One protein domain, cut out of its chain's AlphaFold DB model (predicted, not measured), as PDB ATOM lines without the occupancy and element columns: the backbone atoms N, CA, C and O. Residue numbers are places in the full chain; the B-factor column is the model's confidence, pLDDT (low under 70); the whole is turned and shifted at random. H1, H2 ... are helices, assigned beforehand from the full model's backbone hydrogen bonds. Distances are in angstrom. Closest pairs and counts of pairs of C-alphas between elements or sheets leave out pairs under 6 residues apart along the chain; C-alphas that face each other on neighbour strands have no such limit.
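AT A GLANCE: This is residues 13 to 63 of the 82 residues of an uncharacterized protein of Reinekea marinisedimentorum (UniProt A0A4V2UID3). Two helices of 17 residues each, H1 then H2, cross as a loose, lopsided X. The link, residues 30 to 36, loops round at one end, the tail after H2 bends back at the other, and residues 13 to 19 of H1 stick out. The printed part has 51 residues, no named strand and the class all helix. It is loose, with a radius of gyration of the C-alphas of 12.3 A, and a rod spanning 38 by 19 by 18 A.

HOW THE PARTS SIT: H1, residues 13 to 29, touches H2, residues 37 to 53, with residues 21 to 25 alone, and H2 touches H1 with residues 44 to 51 alone. Their closest C-alphas, those of Ile 25 and Leu 47, are 6.5 A apart. They run opposite ways at a steep tilt of 62 degrees. In H1 and H2 every O i to N i+4 pair is within hydrogen-bond range.

IN THESE COORDINATES: H1 begins at C-alpha 13 (142.080, 164.912, 125.281) and measures 24.3 A. H2, also 24.3 A, ends at C-alpha 53 (125.567, 165.500, 133.222).

THE WHOLE: The C-alphas farthest apart, those of Phe 35 and Pro 60, are 38.8 A apart. The link is short. The printed part has no cut, and no printed residue is under 70 in pLDDT.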
ATOM      1  N   LYS A  13     143.330 164.611 124.551       77.62
ATOM      2  CA  LYS A  13     142.080 164.912 125.281       77.62
ATOM      3  C   LYS A  13     140.852 164.194 124.706       77.62
ATOM      4  O   LYS A  13     140.009 163.746 125.478       77.62
ATOM      5  N   ALA A  14     140.747 164.086 123.382       79.81
ATOM      6  CA  ALA A  14     139.626 163.415 122.729       79.81
ATOM      7  C   ALA A  14     139.706 161.895 122.922       79.81
ATOM      8  O   ALA A  14     138.712 161.265 123.256       79.81
ATOM      9  N   GLU A  15     140.895 161.315 122.794       84.50
ATOM     10  CA  GLU A  15     141.112 159.876 122.990       84.50
ATOM     11  C   GLU A  15     140.866 159.450 124.439       84.50
ATOM     12  O   GLU A  15     140.170 158.469 124.694       84.50
ATOM     13  N   VAL A  16     141.360 160.228 125.409       86.94
ATOM     14  CA  VAL A  16     141.067 159.991 126.829       86.94
ATOM     15  C   VAL A  16     139.567 160.087 127.093       86.94
ATOM     16  O   VAL A  16     139.031 159.278 127.850       86.94
ATOM     17  N   ALA A  17     138.870 161.042 126.466       86.38
ATOM     18  CA  ALA A  17     137.422 161.130 126.584       86.38
ATOM     19  C   ALA A  17     136.746 159.859 126.048       86.38
ATOM     20  O   ALA A  17     135.954 159.268 126.780       86.38
ATOM     21  N   VAL A  18     137.108 159.394 124.845       87.88
ATOM     22  CA  VAL A  18     136.587 158.146 124.254       87.88
ATOM     23  C   VAL A  18     136.786 156.964 125.202       87.88
ATOM     24  O   VAL A  18     135.816 156.293 125.538       87.88
ATOM     25  N   LEU A  19     137.989 156.782 125.753       89.81
ATOM     26  CA  LEU A  19     138.267 155.703 126.709       89.81
ATOM     27  C   LEU A  19     137.399 155.783 127.975       89.81
ATOM     28  O   LEU A  19     136.999 154.756 128.529       89.81
ATOM     29  N   VAL A  20     137.110 156.992 128.468       89.56
ATOM     30  CA  VAL A  20     136.210 157.190 129.616       89.56
ATOM     31  C   VAL A  20     134.777 156.797 129.258       89.56
ATOM     32  O   VAL A  20     134.133 156.112 130.056       89.56
ATOM     33  N   PHE A  21     134.291 157.209 128.086       89.38
ATOM     34  CA  PHE A  21     132.962 156.847 127.593       89.38
ATOM     35  C   PHE A  21     132.835 155.334 127.420       89.38
ATOM     36  O   PHE A  21     131.941 154.739 128.017       89.38
ATOM     37  N   GLU A  22     133.759 154.708 126.693       93.19
ATOM     38  CA  GLU A  22     133.767 153.266 126.433       93.19
ATOM     39  C   GLU A  22     133.713 152.464 127.732       93.19
ATOM     40  O   GLU A  22     132.805 151.659 127.933       93.19
ATOM     41  N   ARG A  23     134.631 152.727 128.670       94.94
ATOM     42  CA  ARG A  23     134.690 151.984 129.939       94.94
ATOM     43  C   ARG A  23     133.420 152.142 130.767       94.94
ATOM     44  O   ARG A  23     132.980 151.184 131.397       94.94
ATOM     45  N   TRP A  24     132.845 153.341 130.804       96.06
ATOM     46  CA  TRP A  24     131.668 153.611 131.625       96.06
ATOM     47  C   TRP A  24     130.386 153.035 131.015       96.06
ATOM     48  O   TRP A  24     129.597 152.413 131.728       96.06
ATOM     49  N   ILE A  25     130.198 153.207 129.705       95.12
ATOM     50  CA  ILE A  25     129.029 152.714 128.973       95.12
ATOM     51  C   ILE A  25     129.050 151.187 128.934       95.12
ATOM     52  O   ILE A  25     128.104 150.560 129.405       95.12
ATOM     53  N   LEU A  26     130.147 150.571 128.479       95.50
ATOM     54  CA  LEU A  26     130.240 149.110 128.366       95.50
ATOM     55  C   LEU A  26     130.025 148.420 129.717       95.50
ATOM     56  O   LEU A  26     129.320 147.417 129.792       95.50
ATOM     57  N   ALA A  27     130.542 148.985 130.813       96.81
ATOM     58  CA  ALA A  27     130.316 148.438 132.149       96.81
ATOM     59  C   ALA A  27     128.829 148.406 132.556       96.81
ATOM     60  O   ALA A  27     128.422 147.497 133.284       96.81
ATOM     61  N   ARG A  28     128.019 149.370 132.099       96.44
ATOM     62  CA  ARG A  28     126.568 149.430 132.361       96.44
ATOM     63  C   ARG A  28     125.760 148.546 131.413       96.44
ATOM     64  O   ARG A  28     124.710 148.046 131.809       96.44
ATOM     65  N   LEU A  29     126.271 148.315 130.207       96.69
ATOM     66  CA  LEU A  29     125.643 147.453 129.206       96.69
ATOM     67  C   LEU A  29     125.992 145.965 129.367       96.69
ATOM     68  O   LEU A  29     125.276 145.122 128.848       96.69
ATOM     69  N   ARG A  30     127.040 145.608 130.125       95.81
ATOM     70  CA  ARG A  30     127.626 144.246 130.187       95.81
ATOM     71  C   ARG A  30     126.691 143.082 130.563       95.81
ATOM     72  O   ARG A  30     127.115 141.935 130.500       95.81
ATOM     73  N   ARG A  31     125.483 143.358 131.061       96.62
ATOM     74  CA  ARG A  31     124.473 142.348 131.443       96.62
ATOM     75  C   ARG A  31     123.167 142.504 130.661       96.62
ATOM     76  O   ARG A  31     122.153 141.953 131.070       96.62
ATOM     77  N   GLN A  32     123.184 143.295 129.596       96.19
ATOM     78  CA  GLN A  32     122.037 143.547 128.737       96.19
ATOM     79  C   GLN A  32     122.275 142.874 127.390       96.19
ATOM     80  O   GLN A  32     123.396 142.854 126.880       96.19
ATOM     81  N   THR A  33     121.213 142.317 126.826       96.81
ATOM     82  CA  THR A  33     121.191 141.748 125.480       96.81
ATOM     83  C   THR A  33     120.325 142.636 124.608       96.81
ATOM     84  O   THR A  33     119.216 142.973 125.012       96.81
ATOM     85  N   PHE A  34     120.825 142.986 123.430       97.12
ATOM     86  CA  PHE A  34     120.123 143.823 122.463       97.12
ATOM     87  C   PHE A  34     119.780 142.996 121.231       97.12
ATOM     88  O   PHE A  34     120.594 142.182 120.789       97.12
ATOM     89  N   PHE A  35     118.605 143.234 120.659       97.19
ATOM     90  CA  PHE A  35     118.123 142.527 119.469       97.19
ATOM     91  C   PHE A  35     118.141 143.407 118.219       97.19
ATOM     92  O   PHE A  35     117.842 142.945 117.121       97.19
ATOM     93  N   SER A  36     118.526 144.677 118.362       98.06
ATOM     94  CA  SER A  36     118.789 145.560 117.232       98.06
ATOM     95  C   SER A  36     119.847 146.610 117.560       98.06
ATOM     96  O   SER A  36     120.047 147.003 118.711       98.06
ATOM     97  N   LEU A  37     120.495 147.125 116.515       97.81
ATOM     98  CA  LEU A  37     121.409 148.256 116.650       97.81
ATOM     99  C   LEU A  37     120.676 149.529 117.104       97.81
ATOM    100  O   LEU A  37     121.244 150.340 117.830       97.81
ATOM    101  N   ALA A  38     119.415 149.703 116.699       98.00
ATOM    102  CA  ALA A  38     118.600 150.845 117.101       98.00
ATOM    103  C   ALA A  38     118.373 150.871 118.621       98.00
ATOM    104  O   ALA A  38     118.577 151.906 119.250       98.00
ATOM    105  N   GLU A  39     118.031 149.723 119.206       97.56
ATOM    106  CA  GLU A  39     117.840 149.552 120.650       97.56
ATOM    107  C   GLU A  39     119.134 149.849 121.428       97.56
ATOM    108  O   GLU A  39     119.137 150.631 122.382       97.56
ATOM    109  N   LEU A  40     120.262 149.295 120.969       97.00
ATOM    110  CA  LEU A  40     121.573 149.581 121.550       97.00
ATOM    111  C   LEU A  40     121.893 151.082 121.491       97.00
ATOM    112  O   LEU A  40     122.302 151.669 122.494       97.00
ATOM    113  N   ASN A  41     121.674 151.720 120.339       97.44
ATOM    114  CA  ASN A  41     121.923 153.148 120.159       97.44
ATOM    115  C   ASN A  41     121.053 154.001 121.087       97.44
ATOM    116  O   ASN A  41     121.564 154.947 121.683       97.44
ATOM    117  N   GLN A  42     119.774 153.662 121.264       97.38
ATOM    118  CA  GLN A  42     118.895 154.350 122.211       97.38
ATOM    119  C   GLN A  42     119.431 154.253 123.644       97.38
ATOM    120  O   GLN A  42     119.521 155.268 124.337       97.38
ATOM    121  N   CYS A  43     119.861 153.064 124.073       97.19
ATOM    122  CA  CYS A  43     120.444 152.881 125.401       97.19
ATOM    123  C   CYS A  43     121.740 153.693 125.571       97.19
ATOM    124  O   CYS A  43     121.924 154.386 126.574       97.19
ATOM    125  N   ILE A  44     122.616 153.681 124.560       96.50
ATOM    126  CA  ILE A  44     123.845 154.483 124.545       96.50
ATOM    127  C   ILE A  44     123.530 155.981 124.666       96.50
ATOM    128  O   ILE A  44     124.202 156.660 125.438       96.50
ATOM    129  N   GLN A  45     122.517 156.502 123.964       96.75
ATOM    130  CA  GLN A  45     122.131 157.920 124.044       96.75
ATOM    131  C   GLN A  45     121.744 158.331 125.469       96.75
ATOM    132  O   GLN A  45     122.223 159.350 125.968       96.75
ATOM    133  N   VAL A  46     120.949 157.508 126.161       96.81
ATOM    134  CA  VAL A  46     120.571 157.755 127.564       96.81
ATOM    135  C   VAL A  46     121.810 157.771 128.464       96.81
ATOM    136  O   VAL A  46     122.022 158.700 129.241       96.81
ATOM    137  N   LEU A  47     122.685 156.775 128.314       96.81
ATOM    138  CA  LEU A  47     123.923 156.672 129.085       96.81
ATOM    139  C   LEU A  47     124.896 157.833 128.816       96.81
ATOM    140  O   LEU A  47     125.595 158.288 129.726       96.81
ATOM    141  N   LEU A  48     124.955 158.327 127.582       95.31
ATOM    142  CA  LEU A  48     125.760 159.491 127.227       95.31
ATOM    143  C   LEU A  48     125.258 160.753 127.924       95.31
ATOM    144  O   LEU A  48     126.072 161.506 128.461       95.31
ATOM    145  N   GLU A  49     123.945 160.975 127.945       96.06
ATOM    146  CA  GLU A  49     123.347 162.121 128.634       96.06
ATOM    147  C   GLU A  49     123.650 162.084 130.141       96.06
ATOM    148  O   GLU A  49     124.111 163.086 130.705       96.06
ATOM    149  N   ASP A  50     123.518 160.909 130.767       96.56
ATOM    150  CA  ASP A  50     123.880 160.680 132.170       96.56
ATOM    151  C   ASP A  50     125.351 161.028 132.439       96.56
ATOM    152  O   ASP A  50     125.685 161.782 133.360       96.56
ATOM    153  N   LEU A  51     126.265 160.489 131.628       95.12
ATOM    154  CA  LEU A  51     127.701 160.689 131.819       95.12
ATOM    155  C   LEU A  51     128.126 162.142 131.563       95.12
ATOM    156  O   LEU A  51     129.031 162.655 132.238       95.12
ATOM    157  N   ASN A  52     127.478 162.817 130.615       95.31
ATOM    158  CA  ASN A  52     127.734 164.221 130.314       95.31
ATOM    159  C   ASN A  52     127.222 165.159 131.411       95.31
ATOM    160  O   ASN A  52     127.843 166.197 131.666       95.31
ATOM    161  N   SER A  53     126.145 164.773 132.090       96.81
ATOM    162  CA  SER A  53     125.567 165.500 133.222       96.81
ATOM    163  C   SER A  53     126.210 165.145 134.566       96.81
ATOM    164  O   SER A  53     126.029 165.862 135.547       96.81
ATOM    165  N   LYS A  54     127.020 164.085 134.627       95.19
ATOM    166  CA  LYS A  54     127.738 163.696 135.843       95.19
ATOM    167  C   LYS A  54     128.816 164.729 136.226       95.19
ATOM    168  O   LYS A  54     129.627 165.093 135.364       95.19
ATOM    169  N   PRO A  55     128.911 165.133 137.510       96.44
ATOM    170  CA  PRO A  55     129.998 165.975 137.996       96.44
ATOM    171  C   PRO A  55     131.379 165.370 137.732       96.44
ATOM    172  O   PRO A  55     131.576 164.148 137.793       96.44
ATOM    173  N   PHE A  56     132.354 166.227 137.446       93.81
ATOM    174  CA  PHE A  56     133.751 165.811 137.417       93.81
ATOM    175  C   PHE A  56     134.241 165.431 138.820       93.81
ATOM    176  O   PHE A  56     133.718 165.886 139.829       93.81
ATOM    177  N   LYS A  57     135.281 164.589 138.881       90.44
ATOM    178  CA  LYS A  57     135.909 164.212 140.159       90.44
ATOM    179  C   LYS A  57     136.859 165.284 140.704       90.44
ATOM    180  O   LYS A  57     136.992 165.403 141.909       90.44
ATOM    181  N   GLN A  58     137.558 165.994 139.817       90.38
ATOM    182  CA  GLN A  58     138.650 166.916 140.171       90.38
ATOM    183  C   GLN A  58     138.425 168.345 139.657       90.38
ATOM    184  O   GLN A  58     139.242 169.223 139.900       90.38
ATOM    185  N   LEU A  59     137.343 168.578 138.911       90.88
ATOM    186  CA  LEU A  59     137.015 169.871 138.314       90.88
ATOM    187  C   LEU A  59     135.606 170.280 138.756       90.88
ATOM    188  O   LEU A  59     134.788 169.407 139.051       90.88
ATOM    189  N   PRO A  60     135.286 171.580 138.789       95.00
ATOM    190  CA  PRO A  60     133.923 172.020 139.031       95.00
ATOM    191  C   PRO A  60     133.019 171.705 137.833       95.00
ATOM    192  O   PRO A  60     133.439 171.762 136.673       95.00
ATOM    193  N   GLY A  61     131.748 171.435 138.118       96.62
ATOM    194  CA  GLY A  61     130.718 171.263 137.098       96.62
ATOM    195  C   GLY A  61     130.767 169.925 136.360       96.62
ATOM    196  O   GLY A  61     131.220 168.909 136.891       96.62
ATOM    197  N   THR A  62     130.246 169.919 135.131       96.75
ATOM    198  CA  THR A  62     130.016 168.711 134.319       96.75
ATOM    199  C   THR A  62     130.582 168.861 132.905       96.75
ATOM    200  O   THR A  62     130.860 169.974 132.448       96.75
ATOM    201  N   ARG A  63     130.710 167.751 132.164       94.06
ATOM    202  CA  ARG A  63     131.134 167.776 130.746       94.06
ATOM    203  C   ARG A  63     130.186 168.619 129.898       94.06
ATOM    204  O   ARG A  63     130.642 169.427 129.096       94.06
TER     205      ARG A  63